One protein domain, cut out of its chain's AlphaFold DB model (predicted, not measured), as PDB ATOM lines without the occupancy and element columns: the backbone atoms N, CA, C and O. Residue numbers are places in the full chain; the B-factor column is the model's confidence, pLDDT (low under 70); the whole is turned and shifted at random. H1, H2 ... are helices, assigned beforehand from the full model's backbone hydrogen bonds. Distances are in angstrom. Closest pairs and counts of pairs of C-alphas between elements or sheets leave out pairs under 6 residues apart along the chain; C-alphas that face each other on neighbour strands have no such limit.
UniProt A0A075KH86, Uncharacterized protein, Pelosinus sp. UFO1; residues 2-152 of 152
ATOM      1  N   ILE A   2     247.138 231.751 208.438       80.94
ATOM      2  CA  ILE A   2     245.823 232.147 209.000       80.94
ATOM      3  C   ILE A   2     245.658 233.676 209.098       80.94
ATOM      4  O   ILE A   2     244.659 234.205 208.633       80.94
ATOM      5  N   CYS A   3     246.672 234.407 209.573       80.44
ATOM      6  CA  CYS A   3     246.611 235.875 209.626       80.44
ATOM      7  C   CYS A   3     246.429 236.526 208.245       80.44
ATOM      8  O   CYS A   3     245.831 237.585 208.148       80.44
ATOM      9  N   TYR A   4     246.934 235.899 207.175       85.19
ATOM     10  CA  TYR A   4     246.732 236.403 205.816       85.19
ATOM     11  C   TYR A   4     245.272 236.233 205.385       85.19
ATOM     12  O   TYR A   4     244.674 237.175 204.882       85.19
ATOM     13  N   LEU A   5     244.679 235.063 205.655       86.38
ATOM     14  CA  LEU A   5     243.254 234.810 205.410       86.38
ATOM     15  C   LEU A   5     242.368 235.824 206.140       86.38
ATOM     16  O   LEU A   5     241.421 236.332 205.557       86.38
ATOM     17  N   PHE A   6     242.698 236.159 207.383       87.31
ATOM     18  CA  PHE A   6     241.939 237.144 208.153       87.31
ATOM     19  C   PHE A   6     241.982 238.550 207.562       87.31
ATOM     20  O   PHE A   6     240.982 239.260 207.622       87.31
ATOM     21  N   VAL A   7     243.107 238.940 206.960       87.75
ATOM     22  CA  VAL A   7     243.194 240.216 206.242       87.75
ATOM     23  C   VAL A   7     242.428 240.176 204.925       87.75
ATOM     24  O   VAL A   7     241.764 241.149 204.587       87.75
ATOM     25  N   GLU A   8     242.457 239.060 204.192       88.56
ATOM     26  CA  GLU A   8     241.678 238.927 202.949       88.56
ATOM     27  C   GLU A   8     240.163 238.938 203.192       88.56
ATOM     28  O   GLU A   8     239.420 239.507 202.399       88.56
ATOM     29  N   VAL A   9     239.701 238.351 204.299       88.12
ATOM     30  CA  VAL A   9     238.283 238.373 204.704       88.12
ATOM     31  C   VAL A   9     237.887 239.717 205.341       88.12
ATOM     32  O   VAL A   9     236.702 240.014 205.465       88.12
ATOM     33  N   GLY A  10     238.860 240.562 205.700       86.12
ATOM     34  CA  GLY A  10     238.621 241.897 206.255       86.12
ATOM     35  C   GLY A  10     238.396 241.944 207.770       86.12
ATOM     36  O   GLY A  10     237.894 242.942 208.270       86.12
ATOM     37  N   PHE A  11     238.774 240.895 208.508       87.06
ATOM     38  CA  PHE A  11     238.726 240.875 209.980       87.06
ATOM     39  C   PHE A  11     239.887 241.641 210.621       87.06
ATOM     40  O   PHE A  11     239.785 242.142 211.741       87.06
ATOM     41  N   TYR A  12     241.013 241.717 209.910       84.56
ATOM     42  CA  TYR A  12     242.212 242.419 210.349       84.56
ATOM     43  C   TYR A  12     242.708 243.365 209.271       84.56
ATOM     44  O   TYR A  12     242.674 243.051 208.080       84.56
ATOM     45  N   SER A  13     243.316 244.459 209.707       87.88
ATOM     46  CA  SER A  13     244.212 245.246 208.872       87.88
ATOM     47  C   SER A  13     245.499 245.581 209.622       87.88
ATOM     48  O   SER A  13     245.542 245.658 210.853       87.88
ATOM     49  N   PHE A  14     246.574 245.762 208.851       89.00
ATOM     50  CA  PHE A  14     247.869 246.232 209.335       89.00
ATOM     51  C   PHE A  14     248.176 247.575 208.661       89.00
ATOM     52  O   PHE A  14     248.788 247.590 207.593       89.00
ATOM     53  N   PRO A  15     247.720 248.705 209.232       85.62
ATOM     54  CA  PRO A  15     247.817 250.016 208.587       85.62
ATOM     55  C   PRO A  15     249.255 250.474 208.314       85.62
ATOM     56  O   PRO A  15     249.507 251.163 207.329       85.62
ATOM     57  N   TYR A  16     250.199 250.088 209.176       84.81
ATOM     58  CA  TYR A  16     251.600 250.496 209.081       84.81
ATOM     59  C   TYR A  16     252.511 249.272 208.998       84.81
ATOM     60  O   TYR A  16     252.796 248.616 210.001       84.81
ATOM     61  N   ILE A  17     252.986 248.974 207.787       87.62
ATOM     62  CA  ILE A  17     253.895 247.857 207.506       87.62
ATOM     63  C   ILE A  17     255.234 248.427 207.047       87.62
ATOM     64  O   ILE A  17     255.298 249.150 206.059       87.62
ATOM     65  N   PHE A  18     256.313 248.073 207.748       81.75
ATOM     66  CA  PHE A  18     257.666 248.540 207.425       81.75
ATOM     67  C   PHE A  18     258.122 248.131 206.010       81.75
ATOM     68  O   PHE A  18     258.772 248.907 205.319       81.75
ATOM     69  N   LEU A  19     257.744 246.928 205.563       85.38
ATOM     70  CA  LEU A  19     257.973 246.420 204.206       85.38
ATOM     71  C   LEU A  19     256.635 245.975 203.587       85.38
ATOM     72  O   LEU A  19     256.244 244.817 203.768       85.38
ATOM     73  N   PRO A  20     255.912 246.859 202.871       82.12
ATOM     74  CA  PRO A  20     254.552 246.609 202.383       82.12
ATOM     75  C   PRO A  20     254.522 245.748 201.103       82.12
ATOM     76  O   PRO A  20     253.795 246.034 200.160       82.12
ATOM     77  N   ILE A  21     255.327 244.683 201.054       85.88
ATOM     78  CA  ILE A  21     255.317 243.703 199.952       85.88
ATOM     79  C   ILE A  21     254.060 242.824 200.043       85.88
ATOM     80  O   ILE A  21     253.523 242.360 199.041       85.88
ATOM     81  N   THR A  22     253.574 242.607 201.266       85.44
ATOM     82  CA  THR A  22     252.364 241.843 201.577       85.44
ATOM     83  C   THR A  22     251.417 242.681 202.431       85.44
ATOM     84  O   THR A  22     251.866 243.540 203.185       85.44
ATOM     85  N   LYS A  23     250.112 242.372 202.403       87.62
ATOM     86  CA  LYS A  23     249.087 243.018 203.255       87.62
ATOM     87  C   LYS A  23     249.265 242.770 204.766       87.62
ATOM     88  O   LYS A  23     248.501 243.280 205.576       87.62
ATOM     89  N   ILE A  24     250.252 241.958 205.145       89.38
ATOM     90  CA  ILE A  24     250.612 241.632 206.526       89.38
ATOM     91  C   ILE A  24     252.115 241.845 206.751       89.38
ATOM     92  O   ILE A  24     252.891 241.669 205.809       89.38
ATOM     93  N   PRO A  25     252.572 242.130 207.983       88.56
ATOM     94  CA  PRO A  25     253.991 242.113 208.334       88.56
ATOM     95  C   PRO A  25     254.497 240.662 208.427       88.56
ATOM     96  O   PRO A  25     254.665 240.102 209.513       88.56
ATOM     97  N   LEU A  26     254.716 240.038 207.265       88.12
ATOM     98  CA  LEU A  26     254.951 238.597 207.121       88.12
ATOM     99  C   LEU A  26     256.081 238.079 208.018       88.12
ATOM    100  O   LEU A  26     255.891 237.091 208.723       88.12
ATOM    101  N   ILE A  27     257.232 238.759 208.021       88.19
ATOM    102  CA  ILE A  27     258.411 238.344 208.796       88.19
ATOM    103  C   ILE A  27     258.111 238.369 210.298       88.19
ATOM    104  O   ILE A  27     258.417 237.407 210.996       88.19
ATOM    105  N   ALA A  28     257.471 239.434 210.789       87.94
ATOM    106  CA  ALA A  28     257.151 239.578 212.206       87.94
ATOM    107  C   ALA A  28     256.143 238.517 212.669       87.94
ATOM    108  O   ALA A  28     256.348 237.883 213.703       87.94
ATOM    109  N   ILE A  29     255.092 238.276 211.876       89.19
ATOM    110  CA  ILE A  29     254.077 237.258 212.174       89.19
ATOM    111  C   ILE A  29     254.703 235.864 212.170       89.19
ATOM    112  O   ILE A  29     254.508 235.105 213.117       89.19
ATOM    113  N   LEU A  30     255.476 235.518 211.136       89.31
ATOM    114  CA  LEU A  30     256.132 234.213 211.074       89.31
ATOM    115  C   LEU A  30     257.080 234.020 212.257       89.31
ATOM    116  O   LEU A  30     256.978 233.010 212.943       89.31
ATOM    117  N   ALA A  31     257.935 234.999 212.553       90.81
ATOM    118  CA  ALA A  31     258.859 234.909 213.677       90.81
ATOM    119  C   ALA A  31     258.123 234.733 215.017       90.81
ATOM    120  O   ALA A  31     258.436 233.809 215.770       90.81
ATOM    121  N   ALA A  32     257.119 235.570 215.298       90.31
ATOM    122  CA  ALA A  32     256.394 235.547 216.566       90.31
ATOM    123  C   ALA A  32     255.595 234.249 216.759       90.31
ATOM    124  O   ALA A  32     255.751 233.567 217.775       90.31
ATOM    125  N   PHE A  33     254.765 233.866 215.784       91.25
ATOM    126  CA  PHE A  33     253.925 232.676 215.922       91.25
ATOM    127  C   PHE A  33     254.745 231.386 215.870       91.25
ATOM    128  O   PHE A  33     254.475 230.480 216.657       91.25
ATOM    129  N   SER A  34     255.781 231.296 215.026       92.81
ATOM    130  CA  SER A  34     256.675 230.131 215.037       92.81
ATOM    131  C   SER A  34     257.406 229.995 216.370       92.81
ATOM    132  O   SER A  34     257.504 228.883 216.885       92.81
ATOM    133  N   TYR A  35     257.858 231.102 216.967       93.81
ATOM    134  CA  TYR A  35     258.472 231.085 218.294       93.81
ATOM    135  C   TYR A  35     257.522 230.517 219.356       93.81
ATOM    136  O   TYR A  35     257.879 229.565 220.057       93.81
ATOM    137  N   TYR A  36     256.287 231.028 219.429       93.81
ATOM    138  CA  TYR A  36     255.298 230.517 220.378       93.81
ATOM    139  C   TYR A  36     254.936 229.053 220.125       93.81
ATOM    140  O   TYR A  36     254.787 228.298 221.083       93.81
ATOM    141  N   VAL A  37     254.812 228.625 218.863       94.94
ATOM    142  CA  VAL A  37     254.512 227.225 218.524       94.94
ATOM    143  C   VAL A  37     255.644 226.301 218.954       94.94
ATOM    144  O   VAL A  37     255.386 225.280 219.588       94.94
ATOM    145  N   ILE A  38     256.899 226.660 218.670       94.25
ATOM    146  CA  ILE A  38     258.057 225.847 219.061       94.25
ATOM    147  C   ILE A  38     258.124 225.720 220.584       94.25
ATOM    148  O   ILE A  38     258.292 224.612 221.097       94.25
ATOM    149  N   LEU A  39     257.956 226.827 221.314       94.69
ATOM    150  CA  LEU A  39     257.913 226.799 222.776       94.69
ATOM    151  C   LEU A  39     256.740 225.972 223.300       94.69
ATOM    152  O   LEU A  39     256.934 225.128 224.177       94.69
ATOM    153  N   GLY A  40     255.551 226.195 222.742       95.56
ATOM    154  CA  GLY A  40     254.325 225.504 223.109       95.56
ATOM    155  C   GLY A  40     254.492 223.997 222.975       95.56
ATOM    156  O   GLY A  40     254.412 223.278 223.963       95.56
ATOM    157  N   VAL A  41     254.854 223.516 221.786       96.25
ATOM    158  CA  VAL A  41     254.995 222.077 221.515       96.25
ATOM    159  C   VAL A  41     256.130 221.445 222.331       96.25
ATOM    160  O   VAL A  41     255.970 220.333 222.856       96.25
ATOM    161  N   ARG A  42     257.277 222.132 222.461       95.94
ATOM    162  CA  ARG A  42     258.458 221.606 223.166       95.94
ATOM    163  C   ARG A  42     258.207 221.418 224.659       95.94
ATOM    164  O   ARG A  42     258.640 220.398 225.194       95.94
ATOM    165  N   TYR A  43     257.550 222.383 225.305       96.56
ATOM    166  CA  TYR A  43     257.366 222.415 226.762       96.56
ATOM    167  C   TYR A  43     255.961 222.018 227.229       96.56
ATOM    168  O   TYR A  43     255.748 221.861 228.432       96.56
ATOM    169  N   SER A  44     255.021 221.807 226.307       96.25
ATOM    170  CA  SER A  44     253.660 221.369 226.619       96.25
ATOM    171  C   SER A  44     253.667 220.085 227.462       96.25
ATOM    172  O   SER A  44     254.356 219.120 227.109       96.25
ATOM    173  N   PRO A  45     252.948 220.067 228.600       95.38
ATOM    174  CA  PRO A  45     252.926 218.932 229.513       95.38
ATOM    175  C   PRO A  45     252.268 217.712 228.865       95.38
ATOM    176  O   PRO A  45     251.411 217.828 227.995       95.38
ATOM    177  N   VAL A  46     252.637 216.511 229.316       92.62
ATOM    178  CA  VAL A  46     252.119 215.263 228.725       92.62
ATOM    179  C   VAL A  46     250.617 215.101 228.986       92.62
ATOM    180  O   VAL A  46     249.856 214.794 228.070       92.62
ATOM    181  N   ASN A  47     250.183 215.334 230.228       92.31
ATOM    182  CA  ASN A  47     248.786 215.183 230.628       92.31
ATOM    183  C   ASN A  47     247.942 216.381 230.161       92.31
ATOM    184  O   ASN A  47     248.268 217.539 230.431       92.31
ATOM    185  N   TRP A  48     246.824 216.076 229.496       88.75
ATOM    186  CA  TRP A  48     245.888 217.049 228.937       88.75
ATOM    187  C   TRP A  48     245.321 218.028 229.970       88.75
ATOM    188  O   TRP A  48     245.151 219.205 229.656       88.75
ATOM    189  N   ALA A  49     245.112 217.586 231.215       89.31
ATOM    190  CA  ALA A  49     244.606 218.447 232.284       89.31
ATOM    191  C   ALA A  49     245.491 219.691 232.501       89.31
ATOM    192  O   ALA A  49     244.987 220.793 232.702       89.31
ATOM    193  N   TYR A  50     246.815 219.538 232.382       94.69
ATOM    194  CA  TYR A  50     247.767 220.639 232.541       94.69
ATOM    195  C   TYR A  50     247.989 221.440 231.254       94.69
ATOM    196  O   TYR A  50     248.447 222.582 231.316       94.69
ATOM    197  N   LYS A  51     247.648 220.880 230.085       94.31
ATOM    198  CA  LYS A  51     247.802 221.577 228.802       94.31
ATOM    199  C   LYS A  51     246.906 222.799 228.710       94.31
ATOM    200  O   LYS A  51     247.363 223.821 228.217       94.31
ATOM    201  N   ILE A  52     245.675 222.726 229.218       92.75
ATOM    202  CA  ILE A  52     244.765 223.879 229.224       92.75
ATOM    203  C   ILE A  52     245.378 225.027 230.030       92.75
ATOM    204  O   ILE A  52     245.455 226.141 229.529       92.75
ATOM    205  N   ALA A  53     245.893 224.767 231.233       94.62
ATOM    206  CA  ALA A  53     246.538 225.809 232.031       94.62
ATOM    207  C   ALA A  53     247.799 226.370 231.344       94.62
ATOM    208  O   ALA A  53     248.001 227.582 231.301       94.62
ATOM    209  N   PHE A  54     248.619 225.496 230.756       97.00
ATOM    210  CA  PHE A  54     249.829 225.883 230.032       97.00
ATOM    211  C   PHE A  54     249.534 226.754 228.800       97.00
ATOM    212  O   PHE A  54     250.085 227.846 228.666       97.00
ATOM    213  N   TYR A  55     248.635 226.309 227.921       97.00
ATOM    214  CA  TYR A  55     248.229 227.078 226.748       97.00
ATOM    215  C   TYR A  55     247.428 228.319 227.131       97.00
ATOM    216  O   TYR A  55     247.556 229.339 226.465       97.00
ATOM    217  N   GLY A  56     246.703 228.285 228.249       96.31
ATOM    218  CA  GLY A  56     246.046 229.455 228.816       96.31
ATOM    219  C   GLY A  56     247.034 230.573 229.128       96.31
ATOM    220  O   GLY A  56     246.761 231.720 228.793       96.31
ATOM    221  N   VAL A  57     248.209 230.260 229.681       96.75
ATOM    222  CA  VAL A  57     249.271 231.262 229.891       96.75
ATOM    223  C   VAL A  57     249.724 231.873 228.563       96.75
ATOM    224  O   VAL A  57     249.799 233.097 228.449       96.75
ATOM    225  N   ILE A  58     249.985 231.042 227.549       96.75
ATOM    226  CA  ILE A  58     250.442 231.503 226.226       96.75
ATOM    227  C   ILE A  58     249.381 232.387 225.563       96.75
ATOM    228  O   ILE A  58     249.691 233.502 225.151       96.75
ATOM    229  N   VAL A  59     248.134 231.913 225.494       96.62
ATOM    230  CA  VAL A  59     247.026 232.618 224.840       96.62
ATOM    231  C   VAL A  59     246.744 233.947 225.529       96.62
ATOM    232  O   VAL A  59     246.671 234.968 224.857       96.62
ATOM    233  N   ASN A  60     246.647 233.974 226.859       95.81
ATOM    234  CA  ASN A  60     246.365 235.216 227.581       95.81
ATOM    235  C   ASN A  60     247.509 236.231 227.472       95.81
ATOM    236  O   ASN A  60     247.250 237.425 227.323       95.81
ATOM    237  N   THR A  61     248.762 235.769 227.471       95.25
ATOM    238  CA  THR A  61     249.920 236.645 227.232       95.25
ATOM    239  C   THR A  61     249.902 237.195 225.805       95.25
ATOM    240  O   THR A  61     250.088 238.394 225.605       95.25
ATOM    241  N   GLY A  62     249.630 236.345 224.813       94.06
ATOM    242  CA  GLY A  62     249.502 236.744 223.412       94.06
ATOM    243  C   GLY A  62     248.390 237.767 223.195       94.06
ATOM    244  O   GLY A  62     248.623 238.803 222.585       94.06
ATOM    245  N   MET A  63     247.222 237.533 223.789       93.31
ATOM    246  CA  MET A  63     246.071 238.433 223.721       93.31
ATOM    247  C   MET A  63     246.306 239.761 224.430       93.31
ATOM    248  O   MET A  63     245.876 240.806 223.937       93.31
ATOM    249  N   PHE A  64     247.017 239.748 225.558       92.56
ATOM    250  CA  PHE A  64     247.467 240.975 226.205       92.56
ATOM    251  C   PHE A  64     248.369 241.784 225.265       92.56
ATOM    252  O   PHE A  64     248.105 242.964 225.035       92.56
ATOM    253  N   LEU A  65     249.380 241.149 224.663       92.31
ATOM    254  CA  LEU A  65     250.284 241.812 223.720       92.31
ATOM    255  C   LEU A  65     249.552 242.315 222.473       92.31
ATOM    256  O   LEU A  65     249.775 243.450 222.069       92.31
ATOM    257  N   GLU A  66     248.653 241.522 221.890       91.19
ATOM    258  CA  GLU A  66     247.833 241.933 220.745       91.19
ATOM    259  C   GLU A  66     246.970 243.150 221.089       91.19
ATOM    260  O   GLU A  66     246.907 244.102 220.315       91.19
ATOM    261  N   THR A  67     246.378 243.173 222.285       89.88
ATOM    262  CA  THR A  67     245.563 244.300 222.762       89.88
ATOM    263  C   THR A  67     246.402 245.553 222.989       89.88
ATOM    264  O   THR A  67     245.990 246.646 222.602       89.88
ATOM    265  N   VAL A  68     247.589 245.411 223.585       90.00
ATOM    266  CA  VAL A  68     248.548 246.511 223.745       90.00
ATOM    267  C   VAL A  68     248.971 247.041 222.378       90.00
ATOM    268  O   VAL A  68     248.909 248.246 222.154       90.00
ATOM    269  N   LEU A  69     249.329 246.162 221.441       90.19
ATOM    270  CA  LEU A  69     249.701 246.552 220.083       90.19
ATOM    271  C   LEU A  69     248.539 247.239 219.365       90.19
ATOM    272  O   LEU A  69     248.763 248.272 218.753       90.19
ATOM    273  N   LYS A  70     247.309 246.741 219.481       89.81
ATOM    274  CA  LYS A  70     246.122 247.367 218.885       89.81
ATOM    275  C   LYS A  70     245.815 248.752 219.464       89.81
ATOM    276  O   LYS A  70     245.377 249.634 218.736       89.81
ATOM    277  N   ASN A  71     245.957 248.930 220.778       88.50
ATOM    278  CA  ASN A  71     245.504 250.152 221.452       88.50
ATOM    279  C   ASN A  71     246.602 251.215 221.585       88.50
ATOM    280  O   ASN A  71     246.297 252.403 221.620       88.50
ATOM    281  N   MET A  72     247.866 250.807 221.705       90.06
ATOM    282  CA  MET A  72     249.006 251.720 221.868       90.06
ATOM    283  C   MET A  72     249.760 251.960 220.564       90.06
ATOM    284  O   MET A  72     250.564 252.886 220.477       90.06
ATOM    285  N   THR A  73     249.526 251.128 219.553       86.69
ATOM    286  CA  THR A  73     250.134 251.276 218.233       86.69
ATOM    287  C   THR A  73     249.043 251.183 217.173       86.69
ATOM    288  O   THR A  73     247.967 250.654 217.418       86.69
ATOM    289  N   ASN A  74     249.324 251.655 215.965       84.06
ATOM    290  CA  ASN A  74     248.438 251.437 214.822       84.06
ATOM    291  C   ASN A  74     248.878 250.213 214.003       84.06
ATOM    292  O   ASN A  74     248.656 250.164 212.795       84.06
ATOM    293  N   LEU A  75     249.569 249.254 214.630       85.44
ATOM    294  CA  LEU A  75     250.072 248.069 213.941       85.44
ATOM    295  C   LEU A  75     248.939 247.107 213.585       85.44
ATOM    296  O   LEU A  75     248.968 246.517 212.513       85.44
ATOM    297  N   ILE A  76     247.971 246.942 214.487       88.38
ATOM    298  CA  ILE A  76     246.860 246.002 214.347       88.38
ATOM    299  C   ILE A  76     245.571 246.782 214.504       88.38
ATOM    300  O   ILE A  76     245.382 247.489 215.493       88.38
ATOM    301  N   ARG A  77     244.663 246.604 213.556       88.31
ATOM    302  CA  ARG A  77     243.302 247.102 213.661       88.31
ATOM    303  C   ARG A  77     242.346 245.945 213.420       88.31
ATOM    304  O   ARG A  77     242.529 245.164 212.490       88.31
ATOM    305  N   TYR A  78     241.372 245.824 214.314       88.06
ATOM    306  CA  TYR A  78     240.236 244.940 214.096       88.06
ATOM    307  C   TYR A  78     239.237 245.687 213.229       88.06
ATOM    308  O   TYR A  78     238.947 246.858 213.495       88.06
ATOM    309  N   ASP A  79     238.753 245.009 212.203       85.44
ATOM    310  CA  ASP A  79     237.763 245.525 211.273       85.44
ATOM    311  C   ASP A  79     236.627 244.504 211.135       85.44
ATOM    312  O   ASP A  79     236.766 243.336 211.507       85.44
ATOM    313  N   PHE A  80     235.484 244.966 210.618       80.56
ATOM    314  CA  PHE A  80     234.238 244.194 210.600       80.56
ATOM    315  C   PHE A  80     233.841 243.712 212.017       80.56
ATOM    316  O   PHE A  80     234.388 244.183 213.009       80.56
ATOM    317  N   GLU A  81     232.872 242.807 212.161       79.38
ATOM    318  CA  GLU A  81     232.413 242.251 213.453       79.38
ATOM    319  C   GLU A  81     233.498 241.485 214.245       79.38
ATOM    320  O   GLU A  81     233.202 240.851 215.259       79.38
ATOM    321  N   TRP A  82     234.757 241.513 213.799       86.62
ATOM    322  CA  TRP A  82     235.861 240.912 214.519       86.62
ATOM    323  C   TRP A  82     236.225 241.730 215.753       86.62
ATOM    324  O   TRP A  82     236.499 242.930 215.694       86.62
ATOM    325  N   ASP A  83     236.279 241.056 216.890       86.06
ATOM    326  CA  ASP A  83     236.528 241.683 218.171       86.06
ATOM    327  C   ASP A  83     237.577 240.917 218.989       86.06
ATOM    328  O   ASP A  83     238.244 239.978 218.537       86.06
ATOM    329  N   PHE A  84     237.753 241.351 220.236       86.38
ATOM    330  CA  PHE A  84     238.665 240.703 221.171       86.38
ATOM    331  C   PHE A  84     238.340 239.214 221.364       86.38
ATOM    332  O   PHE A  84     239.256 238.399 221.484       86.38
ATOM    333  N   TRP A  85     237.055 238.849 221.379       87.81
ATOM    334  CA  TRP A  85     236.619 237.475 221.599       87.81
ATOM    335  C   TRP A  85     236.906 236.572 220.393       87.81
ATOM    336  O   TRP A  85     237.384 235.443 220.570       87.81
ATOM    337  N   GLY A  86     236.692 237.077 219.174       89.44
ATOM    338  CA  GLY A  86     237.067 236.388 217.935       89.44
ATOM    339  C   GLY A  86     238.566 236.079 217.883       89.44
ATOM    340  O   GLY A  86     238.970 234.935 217.622       89.44
ATOM    341  N   SER A  87     239.396 237.067 218.234       90.88
ATOM    342  CA  SER A  87     240.847 236.876 218.336       90.88
ATOM    343  C   SER A  87     241.211 235.838 219.405       90.88
ATOM    344  O   SER A  87     241.859 234.836 219.092       90.88
ATOM    345  N   TYR A  88     240.700 235.991 220.634       92.44
ATOM    346  CA  TYR A  88     240.952 235.070 221.752       92.44
ATOM    347  C   TYR A  88     240.633 233.613 221.393       92.44
ATOM    348  O   TYR A  88     241.429 232.702 221.640       92.44
ATOM    349  N   THR A  89     239.483 233.391 220.758       93.19
ATOM    350  CA  THR A  89     239.047 232.058 220.326       93.19
ATOM    351  C   THR A  89     239.969 231.494 219.246       93.19
ATOM    352  O   THR A  89     240.339 230.318 219.297       93.19
ATOM    353  N   THR A  90     240.407 232.325 218.297       92.94
ATOM    354  CA  THR A  90     241.347 231.886 217.259       92.94
ATOM    355  C   THR A  90     242.690 231.481 217.846       92.94
ATOM    356  O   THR A  90     243.232 230.449 217.443       92.94
ATOM    357  N   TRP A  91     243.224 232.244 218.805       94.81
ATOM    358  CA  TRP A  91     244.459 231.883 219.503       94.81
ATOM    359  C   TRP A  91     244.364 230.469 220.088       94.81
ATOM    360  O   TRP A  91     245.247 229.642 219.851       94.81
ATOM    361  N   TRP A  92     243.262 230.148 220.770       95.81
ATOM    362  CA  TRP A  92     243.025 228.799 221.291       95.81
ATOM    363  C   TRP A  92     242.998 227.726 220.208       95.81
ATOM    364  O   TRP A  92     243.718 226.730 220.321       95.81
ATOM    365  N   ILE A  93     242.205 227.929 219.152       94.81
ATOM    366  CA  ILE A  93     242.099 226.977 218.037       94.81
ATOM    367  C   ILE A  93     243.479 226.733 217.419       94.81
ATOM    368  O   ILE A  93     243.876 225.584 217.211       94.81
ATOM    369  N   PHE A  94     244.231 227.806 217.176       94.44
ATOM    370  CA  PHE A  94     245.562 227.740 216.592       94.44
ATOM    371  C   PHE A  94     246.528 226.929 217.461       94.44
ATOM    372  O   PHE A  94     247.138 225.982 216.965       94.44
ATOM    373  N   PHE A  95     246.655 227.242 218.753       95.56
ATOM    374  CA  PHE A  95     247.616 226.550 219.618       95.56
ATOM    375  C   PHE A  95     247.241 225.098 219.904       95.56
ATOM    376  O   PHE A  95     248.129 224.248 219.954       95.56
ATOM    377  N   ILE A  96     245.949 224.780 220.025       94.38
ATOM    378  CA  ILE A  96     245.493 223.391 220.171       94.38
ATOM    379  C   ILE A  96     245.818 222.587 218.908       94.38
ATOM    380  O   ILE A  96     246.340 221.472 219.002       94.38
ATOM    381  N   LEU A  97     245.564 223.154 217.724       95.19
ATOM    382  CA  LEU A  97     245.909 222.511 216.458       95.19
ATOM    383  C   LEU A  97     247.423 222.295 216.344       95.19
ATOM    384  O   LEU A  97     247.866 221.204 215.988       95.19
ATOM    385  N   MET A  98     248.225 223.305 216.686       95.44
ATOM    386  CA  MET A  98     249.685 223.210 216.639       95.44
ATOM    387  C   MET A  98     250.249 222.222 217.669       95.44
ATOM    388  O   MET A  98     251.198 221.512 217.348       95.44
ATOM    389  N   GLU A  99     249.657 222.098 218.861       94.75
ATOM    390  CA  GLU A  99     249.991 221.027 219.814       94.75
ATOM    391  C   GLU A  99     249.716 219.649 219.220       94.75
ATOM    392  O   GLU A  99     250.533 218.740 219.365       94.75
ATOM    393  N   TRP A 100     248.564 219.478 218.571       94.31
ATOM    394  CA  TRP A 100     248.182 218.201 217.983       94.31
ATOM    395  C   TRP A 100     249.128 217.807 216.842       94.31
ATOM    396  O   TRP A 100     249.665 216.698 216.849       94.31
ATOM    397  N   ILE A 101     249.403 218.735 215.918       95.38
ATOM    398  CA  ILE A 101     250.358 218.536 214.819       95.38
ATOM    399  C   ILE A 101     251.765 218.292 215.380       95.38
ATOM    400  O   ILE A 101     252.406 217.286 215.072       95.38
ATOM    401  N   GLY A 102     252.243 219.184 216.246       93.62
ATOM    402  CA  GLY A 102     253.584 219.133 216.818       93.62
ATOM    403  C   GLY A 102     253.825 217.888 217.668       93.62
ATOM    404  O   GLY A 102     254.903 217.304 217.605       93.62
ATOM    405  N   GLY A 103     252.811 217.419 218.396       91.00
ATOM    406  CA  GLY A 103     252.872 216.177 219.165       91.00
ATOM    407  C   GLY A 103     252.941 214.908 218.309       91.00
ATOM    408  O   GLY A 103     253.353 213.871 218.826       91.00
ATOM    409  N   LYS A 104     252.555 214.978 217.027       93.62
ATOM    410  CA  LYS A 104     252.694 213.882 216.053       93.62
ATOM    411  C   LYS A 104     254.002 213.952 215.269       93.62
ATOM    412  O   LYS A 104     254.577 212.909 214.980       93.62
ATOM    413  N   ILE A 105     254.454 215.157 214.929       95.75
ATOM    414  CA  ILE A 105     255.660 215.370 214.117       95.75
ATOM    415  C   ILE A 105     256.934 215.266 214.963       95.75
ATOM    416  O   ILE A 105     257.914 214.664 214.526       95.75
ATOM    417  N   ILE A 106     256.951 215.860 216.162       94.06
ATOM    418  CA  ILE A 106     258.159 215.933 216.990       94.06
ATOM    419  C   ILE A 106     258.258 214.678 217.865       94.06
ATOM    420  O   ILE A 106     257.380 214.449 218.704       94.06
ATOM    421  N   PRO A 107     259.332 213.877 217.733       93.81
ATOM    422  CA  PRO A 107     259.481 212.665 218.520       93.81
ATOM    423  C   PRO A 107     259.637 212.988 220.019       93.81
ATOM    424  O   PRO A 107     260.225 214.016 220.374       93.81
ATOM    425  N   PRO A 108     259.174 212.104 220.925       92.56
ATOM    426  CA  PRO A 108     259.121 212.395 222.360       92.56
ATOM    427  C   PRO A 108     260.460 212.796 222.989       92.56
ATOM    428  O   PRO A 108     260.482 213.657 223.859       92.56
ATOM    429  N   HIS A 109     261.575 212.229 222.521       94.25
ATOM    430  CA  HIS A 109     262.913 212.512 223.055       94.25
ATOM    431  C   HIS A 109     263.433 213.924 222.724       94.25
ATOM    432  O   HIS A 109     264.364 214.394 223.370       94.25
ATOM    433  N   LEU A 110     262.841 214.610 221.737       95.12
ATOM    434  CA  LEU A 110     263.145 216.014 221.426       95.12
ATOM    435  C   LEU A 110     262.235 216.992 222.180       95.12
ATOM    436  O   LEU A 110     262.496 218.200 222.195       95.12
ATOM    437  N   ARG A 111     261.168 216.488 222.815       95.06
ATOM    438  CA  ARG A 111     260.293 217.281 223.679       95.06
ATOM    439  C   ARG A 111     260.882 217.333 225.084       95.06
ATOM    440  O   ARG A 111     261.517 216.396 225.555       95.06
ATOM    441  N   LYS A 112     260.645 218.445 225.774       96.75
ATOM    442  CA  LYS A 112     261.011 218.629 227.179       96.75
ATOM    443  C   LYS A 112     259.770 219.119 227.930       96.75
ATOM    444  O   LYS A 112     259.733 220.287 228.312       96.75
ATOM    445  N   PRO A 113     258.734 218.269 228.070       96.56
ATOM    446  CA  PRO A 113     257.471 218.670 228.672       96.56
ATOM    447  C   PRO A 113     257.704 219.185 230.090       96.56
ATOM    448  O   PRO A 113     258.542 218.656 230.827       96.56
ATOM    449  N   LEU A 114     256.958 220.216 230.476       95.62
ATOM    450  CA  LEU A 114     257.040 220.736 231.827       95.62
ATOM    451  C   LEU A 114     256.592 219.666 232.829       95.62
ATOM    452  O   LEU A 114     255.562 219.016 232.630       95.62
ATOM    453  N   ASN A 115     257.366 219.485 233.903       94.44
ATOM    454  CA  ASN A 115     257.008 218.542 234.958       94.44
ATOM    455  C   ASN A 115     255.657 218.953 235.570       94.44
ATOM    456  O   ASN A 115     255.449 220.119 235.904       94.44
ATOM    457  N   THR A 116     254.752 217.989 235.735       93.88
ATOM    458  CA  THR A 116     253.430 218.185 236.336       93.88
ATOM    459  C   THR A 116     253.495 218.756 237.751       93.88
ATOM    460  O   THR A 116     252.590 219.487 238.147       93.88
ATOM    461  N   ASP A 117     254.577 218.504 238.494       95.12
ATOM    462  CA  ASP A 117     254.778 219.102 239.820       95.12
ATOM    463  C   ASP A 117     254.897 220.630 239.766       95.12
ATOM    464  O   ASP A 117     254.483 221.309 240.700       95.12
ATOM    465  N   ALA A 118     255.361 221.202 238.647       95.94
ATOM    466  CA  ALA A 118     255.457 222.653 238.489       95.94
ATOM    467  C   ALA A 118     254.088 223.357 238.561       95.94
ATOM    468  O   ALA A 118     254.030 224.541 238.893       95.94
ATOM    469  N   PHE A 119     252.999 222.633 238.269       95.50
ATOM    470  CA  PHE A 119     251.620 223.127 238.301       95.50
ATOM    471  C   PHE A 119     250.984 223.049 239.695       95.50
ATOM    472  O   PHE A 119     249.866 223.530 239.878       95.50
ATOM    473  N   ARG A 120     251.647 222.418 240.671       94.94
ATOM    474  CA  ARG A 120     251.122 222.272 242.033       94.94
ATOM    475  C   ARG A 120     251.329 223.552 242.839       94.94
ATOM    476  O   ARG A 120     252.264 224.311 242.597       94.94
ATOM    477  N   PHE A 121     250.452 223.762 243.819       95.19
ATOM    478  CA  PHE A 121     250.533 224.892 244.739       95.19
ATOM    479  C   PHE A 121     251.941 225.027 245.338       95.19
ATOM    480  O   PHE A 121     252.543 224.031 245.736       95.19
ATOM    481  N   GLY A 122     252.465 226.253 245.386       93.00
ATOM    482  CA  GLY A 122     253.807 226.543 245.901       93.00
ATOM    483  C   GLY A 122     254.952 226.337 244.902       93.00
ATOM    484  O   GLY A 122     256.077 226.740 245.195       93.00
ATOM    485  N   HIS A 123     254.699 225.786 243.710       96.50
ATOM    486  CA  HIS A 123     255.703 225.694 242.648       96.50
ATOM    487  C   HIS A 123     255.615 226.858 241.656       96.50
ATOM    488  O   HIS A 123     254.592 227.520 241.503       96.50
ATOM    489  N   TRP A 124     256.720 227.103 240.952       96.31
ATOM    490  CA  TRP A 124     256.904 228.305 240.141       96.31
ATOM    491  C   TRP A 124     255.830 228.498 239.053       96.31
ATOM    492  O   TRP A 124     255.344 229.613 238.878       96.31
ATOM    493  N   PHE A 125     255.420 227.441 238.337       96.38
ATOM    494  CA  PHE A 125     254.479 227.587 237.221       96.38
ATOM    495  C   PHE A 125     253.037 227.764 237.701       96.38
ATOM    496  O   PHE A 125     252.254 228.445 237.042       96.38
ATOM    497  N   TRP A 126     252.701 227.246 238.886       96.75
ATOM    498  CA  TRP A 126     251.449 227.577 239.560       96.75
ATOM    499  C   TRP A 126     251.314 229.093 239.755       96.75
ATOM    500  O   TRP A 126     250.278 229.651 239.393       96.75
ATOM    501  N   PHE A 127     252.370 229.783 240.205       96.81
ATOM    502  CA  PHE A 127     252.352 231.248 240.315       96.81
ATOM    503  C   PHE A 127     252.179 231.929 238.955       96.81
ATOM    504  O   PHE A 127     251.383 232.858 238.844       96.81
ATOM    505  N   VAL A 128     252.864 231.450 237.910       97.31
ATOM    506  CA  VAL A 128     252.735 231.998 236.546       97.31
ATOM    507  C   VAL A 128     251.291 231.920 236.052       97.31
ATOM    508  O   VAL A 128     250.754 232.924 235.586       97.31
ATOM    509  N   ILE A 129     250.641 230.760 236.197       96.62
ATOM    510  CA  ILE A 129     249.240 230.569 235.793       96.62
ATOM    511  C   ILE A 129     248.329 231.565 236.514       96.62
ATOM    512  O   ILE A 129     247.511 232.218 235.872       96.62
ATOM    513  N   HIS A 130     248.479 231.698 237.834       96.19
ATOM    514  CA  HIS A 130     247.597 232.545 238.636       96.19
ATOM    515  C   HIS A 130     247.823 234.027 238.369       96.19
ATOM    516  O   HIS A 130     246.849 234.757 238.230       96.19
ATOM    517  N   ILE A 131     249.075 234.473 238.240       97.00
ATOM    518  CA  ILE A 131     249.378 235.861 237.880       97.00
ATOM    519  C   ILE A 131     248.734 236.179 236.534       97.00
ATOM    520  O   ILE A 131     247.947 237.116 236.451       97.00
ATOM    521  N   VAL A 132     248.987 235.373 235.501       97.19
ATOM    522  CA  VAL A 132     248.420 235.635 234.172       97.19
ATOM    523  C   VAL A 132     246.890 235.628 234.216       97.19
ATOM    524  O   VAL A 132     246.272 236.576 233.743       97.19
ATOM    525  N   ALA A 133     246.269 234.629 234.850       94.44
ATOM    526  CA  ALA A 133     244.812 234.541 234.942       94.44
ATOM    527  C   ALA A 133     244.185 235.718 235.710       94.44
ATOM    528  O   ALA A 133     243.218 236.312 235.234       94.44
ATOM    529  N   ILE A 134     244.740 236.081 236.873       95.88
ATOM    530  CA  ILE A 134     244.247 237.195 237.695       95.88
ATOM    531  C   ILE A 134     244.367 238.506 236.922       95.88
ATOM    532  O   ILE A 134     243.393 239.254 236.854       95.88
ATOM    533  N   PHE A 135     245.524 238.772 236.308       94.38
ATOM    534  CA  PHE A 135     245.723 239.987 235.520       94.38
ATOM    535  C   PHE A 135     244.757 240.055 234.338       94.38
ATOM    536  O   PHE A 135     244.138 241.097 234.132       94.38
ATOM    537  N   THR A 136     244.569 238.962 233.595       91.56
ATOM    538  CA  THR A 136     243.613 238.939 232.482       91.56
ATOM    539  C   THR A 136     242.194 239.224 232.956       91.56
ATOM    540  O   THR A 136     241.540 240.102 232.394       91.56
ATOM    541  N   ILE A 137     241.709 238.520 233.983       91.44
ATOM    542  CA  ILE A 137     240.334 238.686 234.479       91.44
ATOM    543  C   ILE A 137     240.131 240.105 235.020       91.44
ATOM    544  O   ILE A 137     239.129 240.749 234.706       91.44
ATOM    545  N   PHE A 138     241.098 240.615 235.786       93.62
ATOM    546  CA  PHE A 138     241.054 241.968 236.327       93.62
ATOM    547  C   PHE A 138     241.011 243.027 235.218       93.62
ATOM    548  O   PHE A 138     240.149 243.904 235.242       93.62
ATOM    549  N   LEU A 139     241.896 242.932 234.220       88.75
ATOM    550  CA  LEU A 139     241.948 243.887 233.111       88.75
ATOM    551  C   LEU A 139     240.709 243.806 232.217       88.75
ATOM    552  O   LEU A 139     240.203 244.846 231.802       88.75
ATOM    553  N   ALA A 140     240.190 242.604 231.952       84.81
ATOM    554  CA  ALA A 140     238.947 242.429 231.208       84.81
ATOM    555  C   ALA A 140     237.764 243.083 231.941       84.81
ATOM    556  O   ALA A 140     236.988 243.818 231.328       84.81
ATOM    557  N   GLY A 141     237.668 242.882 233.260       86.81
ATOM    558  CA  GLY A 141     236.653 243.523 234.099       86.81
ATOM    559  C   GLY A 141     236.784 245.048 234.126       86.81
ATOM    560  O   GLY A 141     235.791 245.754 233.949       86.81
ATOM    561  N   LEU A 142     238.008 245.565 234.278       88.44
ATOM    562  CA  LEU A 142     238.285 247.001 234.235       88.44
ATOM    563  C   LEU A 142     237.903 247.606 232.878       88.44
ATOM    564  O   LEU A 142     237.231 248.634 232.834       88.44
ATOM    565  N   TYR A 143     238.294 246.958 231.778       82.06
ATOM    566  CA  TYR A 143     237.965 247.398 230.424       82.06
ATOM    567  C   TYR A 143     236.450 247.464 230.208       82.06
ATOM    568  O   TYR A 143     235.938 248.498 229.776       82.06
ATOM    569  N   LEU A 144     235.722 246.403 230.571       82.88
ATOM    570  CA  LEU A 144     234.263 246.363 230.454       82.88
ATOM    571  C   LEU A 144     233.596 247.453 231.308       82.88
ATOM    572  O   LEU A 144     232.700 248.150 230.833       82.88
ATOM    573  N   GLY A 145     234.062 247.642 232.545       87.12
ATOM    574  CA  GLY A 145     233.547 248.676 233.445       87.12
ATOM    575  C   GLY A 145     233.756 250.095 232.912       87.12
ATOM    576  O   GLY A 145     232.848 250.926 232.998       87.12
ATOM    577  N   LEU A 146     234.918 250.371 232.312       86.38
ATOM    578  CA  LEU A 146     235.185 251.656 231.662       86.38
ATOM    579  C   LEU A 146     234.250 251.877 230.467       86.38
ATOM    580  O   LEU A 146     233.633 252.936 230.385       86.38
ATOM    581  N   GLN A 147     234.075 250.881 229.594       78.62
ATOM    582  CA  GLN A 147     233.181 250.987 228.430       78.62
ATOM    583  C   GLN A 147     231.727 251.288 228.830       78.62
ATOM    584  O   GLN A 147     231.104 252.175 228.250       78.62
ATOM    585  N   ILE A 148     231.203 250.630 229.873       79.94
ATOM    586  CA  ILE A 148     229.844 250.888 230.387       79.94
ATOM    587  C   ILE A 148     229.693 252.333 230.882       79.94
ATOM    588  O   ILE A 148     228.643 252.943 230.687       79.94
ATOM    589  N   LYS A 149     230.726 252.896 231.521       72.31
ATOM    590  CA  LYS A 149     230.689 254.275 232.025       72.31
ATOM    591  C   LYS A 149     230.671 255.314 230.901       72.31
ATOM    592  O   LYS A 149     230.023 256.333 231.072       72.31
ATOM    593  N   TYR A 150     231.358 255.067 229.784       62.06
ATOM    594  CA  TYR A 150     231.391 255.984 228.633       62.06
ATOM    595  C   TYR A 150     230.133 255.925 227.748       62.06
ATOM    596  O   TYR A 150     229.939 256.803 226.915       62.06
ATOM    597  N   GLN A 151     229.296 254.894 227.906       55.38
ATOM    598  CA  GLN A 151     228.010 254.747 227.207       55.38
ATOM    599  C   GLN A 151     226.831 255.392 227.965       55.38
ATOM    600  O   GLN A 151     225.722 255.427 227.435       55.38
ATOM    601  N   LYS A 152     227.052 255.864 229.198       49.56
ATOM    602  CA  LYS A 152     226.091 256.649 229.989       49.56
ATOM    603  C   LYS A 152     226.437 258.127 229.926       49.56
ATOM    604  O   LYS A 152     225.478 258.925 229.923       49.56
TER     605      LYS A 152
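This is residues 2 to 152 of the 152 residues of an uncharacterized protein of Pelosinus sp. UFO1 (UniProt A0A075KH86). Helix H3 is the core, H2 and H4 on one side, H6 crossing on the other. Residues 141 to 152 stick out. The printed part has 151 residues, six named helices, all helix, only just compact, radius of gyration of the C-alphas 17.3 A, spans 46, 42 and 23 A.

From C-alpha 2 at (245.823, 232.147, 209.000) run H1, residues 2 to 9; H2, residues 26 to 43; H3, residues 48 to 72; H4, residues 84 to 105; H5, residues 116 to 119; and H6, residues 124 to 150, which is 39.4 A from first to last C-alpha and ends with C-alpha 150 at (231.391, 255.984, 228.633).

H3 touches H6 at a steep tilt of 43 degrees, C-alphas 57 and 129 closest, 5.9 A. H4 touches H2 and H3. H5 touches H6 only at the corner; H1 is near H2. Every O i to N i+4 pair is within hydrogen-bond range in H1, H2, H4 and H6, 19 of 21 in H3.

The printed part has no cut. Links H1 to H2 and H3 to H4 are long. Residues 150 to 152 have pLDDT under 70.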